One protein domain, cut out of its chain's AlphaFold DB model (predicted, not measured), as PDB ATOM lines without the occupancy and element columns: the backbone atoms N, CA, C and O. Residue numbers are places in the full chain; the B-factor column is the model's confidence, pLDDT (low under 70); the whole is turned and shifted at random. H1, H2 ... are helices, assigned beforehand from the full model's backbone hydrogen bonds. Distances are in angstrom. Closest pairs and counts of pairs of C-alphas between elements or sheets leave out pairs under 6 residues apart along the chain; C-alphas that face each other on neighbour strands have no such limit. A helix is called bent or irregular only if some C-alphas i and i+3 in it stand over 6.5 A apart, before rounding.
ATOM      1  N   ASN A   2      36.603  18.286 -33.119       68.12
ATOM      2  CA  ASN A   2      36.463  18.088 -31.660       68.12
ATOM      3  C   ASN A   2      36.420  16.630 -31.168       68.12
ATOM      4  O   ASN A   2      36.759  16.379 -30.020       68.12
ATOM      5  N   GLN A   3      36.022  15.660 -31.995       69.88
ATOM      6  CA  GLN A   3      35.817  14.282 -31.522       69.88
ATOM      7  C   GLN A   3      37.117  13.553 -31.172       69.88
ATOM      8  O   GLN A   3      37.172  12.895 -30.141       69.88
ATOM      9  N   LEU A   4      38.174  13.711 -31.977       74.75
ATOM     10  CA  LEU A   4      39.483  13.135 -31.659       74.75
ATOM     11  C   LEU A   4      40.064  13.756 -30.385       74.75
ATOM     12  O   LEU A   4      40.552  13.030 -29.531       74.75
ATOM     13  N   LEU A   5      39.943  15.077 -30.218       78.25
ATOM     14  CA  LEU A   5      40.378  15.773 -29.004       78.25
ATOM     15  C   LEU A   5      39.645  15.279 -27.752       78.25
ATOM     16  O   LEU A   5      40.290  15.013 -26.745       78.25
ATOM     17  N   ILE A   6      38.321  15.103 -27.825       81.12
ATOM     18  CA  ILE A   6      37.525  14.540 -26.723       81.12
ATOM     19  C   ILE A   6      37.975  13.110 -26.408       81.12
ATOM     20  O   ILE A   6      38.106  12.755 -25.240       81.12
ATOM     21  N   LEU A   7      38.252  12.302 -27.433       78.12
ATOM     22  CA  LEU A   7      38.682  10.915 -27.267       78.12
ATOM     23  C   LEU A   7      40.074  10.829 -26.621       78.12
ATOM     24  O   LEU A   7      40.257  10.084 -25.663       78.12
ATOM     25  N   PHE A   8      41.025  11.657 -27.063       81.50
ATOM     26  CA  PHE A   8      42.344  11.770 -26.436       81.50
ATOM     27  C   PHE A   8      42.263  12.280 -24.996       81.50
ATOM     28  O   PHE A   8      42.930  11.736 -24.117       81.50
ATOM     29  N   PHE A   9      41.429  13.286 -24.732       84.50
ATOM     30  CA  PHE A   9      41.240  13.808 -23.382       84.50
ATOM     31  C   PHE A   9      40.607  12.758 -22.457       84.50
ATOM     32  O   PHE A   9      41.063  12.573 -21.330       84.50
ATOM     33  N   GLY A  10      39.621  12.004 -22.953       84.12
ATOM     34  CA  GLY A  10      39.020  10.879 -22.240       84.12
ATOM     35  C   GLY A  10      40.035   9.784 -21.911       84.12
ATOM     36  O   GLY A  10      40.086   9.325 -20.773       84.12
ATOM     37  N   LEU A  11      40.899   9.419 -22.863       82.19
ATOM     38  CA  LEU A  11      41.981   8.453 -22.633       82.19
ATOM     39  C   LEU A  11      43.007   8.947 -21.612       82.19
ATOM     40  O   LEU A  11      43.523   8.150 -20.830       82.19
ATOM     41  N   LEU A  12      43.308  10.244 -21.599       84.88
ATOM     42  CA  LEU A  12      44.244  10.832 -20.643       84.88
ATOM     43  C   LEU A  12      43.681  10.781 -19.220       84.88
ATOM     44  O   LEU A  12      44.350  10.301 -18.308       84.88
ATOM     45  N   VAL A  13      42.425  11.197 -19.043       86.50
ATOM     46  CA  VAL A  13      41.718  11.100 -17.757       86.50
ATOM     47  C   VAL A  13      41.625   9.642 -17.300       86.50
ATOM     48  O   VAL A  13      41.914   9.335 -16.145       86.50
ATOM     49  N   PHE A  14      41.300   8.729 -18.215       84.38
ATOM     50  CA  PHE A  14      41.216   7.299 -17.933       84.38
ATOM     51  C   PHE A  14      42.555   6.718 -17.450       84.38
ATOM     52  O   PHE A  14      42.592   6.015 -16.439       84.38
ATOM     53  N   ASN A  15      43.666   7.069 -18.105       81.69
ATOM     54  CA  ASN A  15      45.004   6.614 -17.715       81.69
ATOM     55  C   ASN A  15      45.457   7.130 -16.341       81.69
ATOM     56  O   ASN A  15      46.305   6.493 -15.726       81.69
ATOM     57  N   ILE A  16      44.901   8.240 -15.847       85.50
ATOM     58  CA  ILE A  16      45.205   8.774 -14.510       85.50
ATOM     59  C   ILE A  16      44.300   8.141 -13.447       85.50
ATOM     60  O   ILE A  16      44.775   7.753 -12.382       85.50
ATOM     61  N   ILE A  17      42.999   8.019 -13.724       84.44
ATOM     62  CA  ILE A  17      42.008   7.551 -12.743       84.44
ATOM     63  C   ILE A  17      42.130   6.045 -12.482       84.44
ATOM     64  O   ILE A  17      42.008   5.604 -11.340       84.44
ATOM     65  N   ILE A  18      42.386   5.242 -13.514       82.12
ATOM     66  CA  ILE A  18      42.403   3.778 -13.389       82.12
ATOM     67  C   ILE A  18      43.503   3.275 -12.448       82.12
ATOM     68  O   ILE A  18      43.167   2.488 -11.567       82.12
ATOM     69  N   PRO A  19      44.775   3.718 -12.535       78.81
ATOM     70  CA  PRO A  19      45.797   3.324 -11.564       78.81
ATOM     71  C   PRO A  19      45.408   3.661 -10.127       78.81
ATOM     72  O   PRO A  19      45.664   2.873  -9.222       78.81
ATOM     73  N   ILE A  20      44.764   4.814  -9.919       84.00
ATOM     74  CA  ILE A  20      44.321   5.260  -8.596       84.00
ATOM     75  C   ILE A  20      43.282   4.275  -8.051       84.00
ATOM     76  O   ILE A  20      43.471   3.734  -6.965       84.00
ATOM     77  N   ILE A  21      42.234   3.976  -8.824       83.19
ATOM     78  CA  ILE A  21      41.189   3.013  -8.439       83.19
ATOM     79  C   ILE A  21      41.777   1.611  -8.219       83.19
ATOM     80  O   ILE A  21      41.458   0.960  -7.228       83.19
ATOM     81  N   MET A  22      42.654   1.150  -9.109       80.44
ATOM     82  CA  MET A  22      43.251  -0.189  -9.034       80.44
ATOM     83  C   MET A  22      44.155  -0.342  -7.809       80.44
ATOM     84  O   MET A  22      44.146  -1.396  -7.176       80.44
ATOM     85  N   ASN A  23      44.867   0.721  -7.424       80.44
ATOM     86  CA  ASN A  23      45.653   0.755  -6.193       80.44
ATOM     87  C   ASN A  23      44.751   0.715  -4.945       80.44
ATOM     88  O   ASN A  23      45.014  -0.051  -4.023       80.44
ATOM     89  N   PHE A  24      43.632   1.453  -4.940       84.56
ATOM     90  CA  PHE A  24      42.632   1.368  -3.862       84.56
ATOM     91  C   PHE A  24      42.014  -0.029  -3.727       84.56
ATOM     92  O   PHE A  24      41.732  -0.471  -2.615       84.56
ATOM     93  N   LEU A  25      41.819  -0.731  -4.841       84.38
ATOM     94  CA  LEU A  25      41.238  -2.073  -4.870       84.38
ATOM     95  C   LEU A  25      42.283  -3.194  -4.711       84.38
ATOM     96  O   LEU A  25      41.912  -4.364  -4.748       84.38
ATOM     97  N   SER A  26      43.567  -2.857  -4.515       83.12
ATOM     98  CA  SER A  26      44.683  -3.820  -4.419       83.12
ATOM     99  C   SER A  26      44.741  -4.806  -5.595       83.12
ATOM    100  O   SER A  26      45.095  -5.974  -5.434       83.12
ATOM    101  N   VAL A  27      44.363  -4.345  -6.788       81.12
ATOM    102  CA  VAL A  27      44.345  -5.170  -7.999       81.12
ATOM    103  C   VAL A  27      45.768  -5.359  -8.518       81.12
ATOM    104  O   VAL A  27      46.605  -4.457  -8.428       81.12
ATOM    105  N   SER A  28      46.057  -6.541  -9.066       83.50
ATOM    106  CA  SER A  28      47.391  -6.862  -9.563       83.50
ATOM    107  C   SER A  28      47.804  -5.927 -10.708       83.50
ATOM    108  O   SER A  28      47.004  -5.560 -11.575       83.50
ATOM    109  N   ALA A  29      49.088  -5.559 -10.748       78.19
ATOM    110  CA  ALA A  29      49.618  -4.707 -11.811       78.19
ATOM    111  C   ALA A  29      49.453  -5.342 -13.207       78.19
ATOM    112  O   ALA A  29      49.269  -4.623 -14.189       78.19
ATOM    113  N   SER A  30      49.460  -6.677 -13.306       82.06
ATOM    114  CA  SER A  30      49.202  -7.398 -14.560       82.06
ATOM    115  C   SER A  30      47.792  -7.164 -15.096       82.06
ATOM    116  O   SER A  30      47.622  -6.971 -16.300       82.06
ATOM    117  N   ASP A  31      46.788  -7.116 -14.220       81.94
ATOM    118  CA  ASP A  31      45.403  -6.867 -14.630       81.94
ATOM    119  C   ASP A  31      45.222  -5.419 -15.102       81.94
ATOM    120  O   ASP A  31      44.523  -5.161 -16.082       81.94
ATOM    121  N   TYR A  32      45.924  -4.473 -14.467       79.69
ATOM    122  CA  TYR A  32      45.971  -3.079 -14.912       79.69
ATOM    123  C   TYR A  32      46.552  -2.941 -16.324       79.69
ATOM    124  O   TYR A  32      45.920  -2.331 -17.191       79.69
ATOM    125  N   VAL A  33      47.722  -3.535 -16.577       82.38
ATOM    126  CA  VAL A  33      48.369  -3.492 -17.899       82.38
ATOM    127  C   VAL A  33      47.451  -4.091 -18.966       82.38
ATOM    128  O   VAL A  33      47.297  -3.504 -20.038       82.38
ATOM    129  N   ASN A  34      46.779  -5.204 -18.660       84.88
ATOM    130  CA  ASN A  34      45.816  -5.820 -19.572       84.88
ATOM    131  C   ASN A  34      44.646  -4.884 -19.907       84.88
ATOM    132  O   ASN A  34      44.318  -4.719 -21.083       84.88
ATOM    133  N   ILE A  35      44.037  -4.234 -18.912       83.12
ATOM    134  CA  ILE A  35      42.924  -3.294 -19.135       83.12
ATOM    135  C   ILE A  35      43.369  -2.103 -19.993       83.12
ATOM    136  O   ILE A  35      42.672  -1.720 -20.937       83.12
ATOM    137  N   VAL A  36      44.544  -1.537 -19.712       82.19
ATOM    138  CA  VAL A  36      45.095  -0.408 -20.477       82.19
ATOM    139  C   VAL A  36      45.387  -0.802 -21.925       82.19
ATOM    140  O   VAL A  36      45.094  -0.030 -22.840       82.19
ATOM    141  N   LEU A  37      45.919  -2.005 -22.162       84.44
ATOM    142  CA  LEU A  37      46.159  -2.518 -23.514       84.44
ATOM    143  C   LEU A  37      44.859  -2.656 -24.311       84.44
ATOM    144  O   LEU A  37      44.788  -2.177 -25.445       84.44
ATOM    145  N   TRP A  38      43.818  -3.242 -23.717       83.75
ATOM    146  CA  TRP A  38      42.516  -3.395 -24.373       83.75
ATOM    147  C   TRP A  38      41.894  -2.055 -24.757       83.75
ATOM    148  O   TRP A  38      41.368  -1.902 -25.859       83.75
ATOM    149  N   ILE A  39      41.989  -1.060 -23.883       82.69
ATOM    150  CA  ILE A  39      41.364   0.246 -24.111       82.69
ATOM    151  C   ILE A  39      42.110   1.053 -25.166       82.69
ATOM    152  O   ILE A  39      41.474   1.666 -26.026       82.69
ATOM    153  N   ASN A  40      43.441   0.983 -25.182       82.50
ATOM    154  CA  ASN A  40      44.225   1.557 -26.273       82.50
ATOM    155  C   ASN A  40      43.923   0.866 -27.612       82.50
ATOM    156  O   ASN A  40      43.766   1.550 -28.622       82.50
ATOM    157  N   ALA A  41      43.770  -0.462 -27.632       84.31
ATOM    158  CA  ALA A  41      43.407  -1.194 -28.845       84.31
ATOM    159  C   ALA A  41      42.030  -0.770 -29.388       84.31
ATOM    160  O   ALA A  41      41.893  -0.521 -30.586       84.31
ATOM    161  N   ILE A  42      41.029  -0.611 -28.514       83.00
ATOM    162  CA  ILE A  42      39.690  -0.125 -28.888       83.00
ATOM    163  C   ILE A  42      39.754   1.309 -29.426       83.00
ATOM    164  O   ILE A  42      39.120   1.615 -30.436       83.00
ATOM    165  N   ALA A  43      40.533   2.186 -28.794       78.06
ATOM    166  CA  ALA A  43      40.691   3.566 -29.246       78.06
ATOM    167  C   ALA A  43      41.355   3.659 -30.626       78.06
ATOM    168  O   ALA A  43      40.884   4.400 -31.492       78.06
ATOM    169  N   ILE A  44      42.412   2.876 -30.855       82.62
ATOM    170  CA  ILE A  44      43.078   2.780 -32.158       82.62
ATOM    171  C   ILE A  44      42.096   2.246 -33.203       82.62
ATOM    172  O   ILE A  44      41.954   2.845 -34.270       82.62
ATOM    173  N   PHE A  45      41.357   1.183 -32.879       83.38
ATOM    174  CA  PHE A  45      40.341   0.618 -33.762       83.38
ATOM    175  C   PHE A  45      39.272   1.652 -34.142       83.38
ATOM    176  O   PHE A  45      38.971   1.819 -35.322       83.38
ATOM    177  N   TYR A  46      38.768   2.415 -33.169       77.12
ATOM    178  CA  TYR A  46      37.823   3.507 -33.410       77.12
ATOM    179  C   TYR A  46      38.417   4.619 -34.285       77.12
ATOM    180  O   TYR A  46      37.716   5.186 -35.118       77.12
ATOM    181  N   SER A  47      39.710   4.926 -34.129       74.56
ATOM    182  CA  SER A  47      40.380   5.987 -34.893       74.56
ATOM    183  C   SER A  47      40.644   5.635 -36.362       74.56
ATOM    184  O   SER A  47      40.658   6.529 -37.205       74.56
ATOM    185  N   ILE A  48      40.846   4.349 -36.671       81.00
ATOM    186  CA  ILE A  48      41.166   3.857 -38.025       81.00
ATOM    187  C   ILE A  48      39.891   3.485 -38.801       81.00
ATOM    188  O   ILE A  48      39.904   3.396 -40.030       81.00
ATOM    189  N   LEU A  49      38.774   3.279 -38.101       73.31
ATOM    190  CA  LEU A  49      37.505   2.886 -38.704       73.31
ATOM    191  C   LEU A  49      37.002   3.953 -39.698       73.31
ATOM    192  O   LEU A  49      36.784   5.101 -39.307       73.31
ATOM    193  N   PRO A  50      36.773   3.601 -40.980       61.38
ATOM    194  CA  PRO A  50      36.288   4.557 -41.969       61.38
ATOM    195  C   PRO A  50      34.899   5.091 -41.592       61.38
ATOM    196  O   PRO A  50      34.017   4.334 -41.172       61.38
ATOM    197  N   ASP A  51      34.670   6.389 -41.826       60.66
ATOM    198  CA  ASP A  51      33.458   7.135 -41.431       60.66
ATOM    199  C   ASP A  51      32.125   6.480 -41.854       60.66
ATOM    200  O   ASP A  51      31.078   6.735 -41.254       60.66
ATOM    201  N   ARG A  52      32.139   5.608 -42.874       55.31
ATOM    202  CA  ARG A  52      30.949   4.878 -43.341       55.31
ATOM    203  C   ARG A  52      30.477   3.789 -42.375       55.31
ATOM    204  O   ARG A  52      29.276   3.568 -42.286       55.31
ATOM    205  N   VAL A  53      31.387   3.145 -41.643       57.09
ATOM    206  CA  VAL A  53      31.046   2.149 -40.606       57.09
ATOM    207  C   VAL A  53      30.825   2.847 -39.260       57.09
ATOM    208  O   VAL A  53      29.935   2.470 -38.500       57.09
ATOM    209  N   GLY A  54      31.550   3.945 -39.017       50.94
ATOM    210  CA  GLY A  54      31.359   4.804 -37.849       50.94
ATOM    211  C   GLY A  54      29.927   5.330 -37.702       50.94
ATOM    212  O   GLY A  54      29.442   5.404 -36.583       50.94
ATOM    213  N   LYS A  55      29.197   5.613 -38.792       51.69
ATOM    214  CA  LYS A  55      27.788   6.065 -38.725       51.69
ATOM    215  C   LYS A  55      26.830   5.106 -38.002       51.69
ATOM    216  O   LYS A  55      25.816   5.574 -37.505       51.69
ATOM    217  N   ILE A  56      27.132   3.808 -37.931       56.81
ATOM    218  CA  ILE A  56      26.296   2.829 -37.209       56.81
ATOM    219  C   ILE A  56      26.574   2.866 -35.694       56.81
ATOM    220  O   ILE A  56      25.671   2.627 -34.907       56.81
TER     221      ILE A  56
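What this domain is: This is residues 2 to 56 of the 59 residues of an uncharacterized protein of viral metagenome (UniProt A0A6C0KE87). The domain is a long helical hairpin: two long helices, H1 and H2, run side by side in opposite ways, and a short third helix, H3, turns off at the end of H2. Residues 48 to 53, of which 51 to 53 belong to H3, stand free, with no C-alpha 8 or more residues away along the chain within 10 A. The printed part has 55 residues with three named helices, in the order H1, H2, H3, and no named strand; the class is all helix. The whole is loose, with a radius of gyration of the C-alphas of 13.6 A, and its outline is a rod that spans 42 by 20 by 14 A.

Where its parts are: H1 is residues 2 to 24, the longest helix with 23 residues, and measures 33.0 A from first to last C-alpha. It begins at C-alpha 2, at (36.463, 18.088, -31.660), and ends at C-alpha 24, at (42.632, 1.368, -3.862). H1 is neither bent nor irregular, but only just: C-alphas 16 and 19 are 6.2 A apart. H2 is residues 29 to 48, 20 residues, and measures 28.8 A from first to last C-alpha; its C-alpha 29 is at (49.618, -4.707, -11.811). H3 is residues 51 to 56, six residues, and ends at C-alpha 56, at (26.296, 2.829, -37.209).

How they stand to each other: H1 and H2 form a helical hairpin, joined by a tight link of 4 residues. They touch, with 6 pairs of C-alphas within 8 A. The closest C-alphas of the two are those of Met 22 and Tyr 32, 7.1 A apart. Their lines stand at a shallow tilt of 8 degrees, and they run opposite ways, with their centres 11.4 A apart. A tight link of 2 residues joins H2 to H3. H2 and H3 are close but not clearly touching; their closest C-alphas, those of Tyr 46 and Gly 54, are 7.9 A apart. The lines of H2 and H3 stand at a steep tilt of 66 degrees, opposite ways. H1 and H3 are apart. Every O i to N i+4 pair is within hydrogen-bond range in H2, while 17 of 19 are in H1 and 1 of 2 in H3.

The domain as a whole: The two C-alphas farthest apart are those of Ser 26 and Arg 52, at 42.2 A. The first and last printed C-alphas, of Asn 2 and Ile 56, are 19.2 A apart. The printed part has no cut, and neither link between the helices is long. The mean pLDDT of the printed part is 78.1. Confidence is low, under 70, at residues 2 to 3 and residues 50 to 56, and the mean pLDDT of H3 is 55.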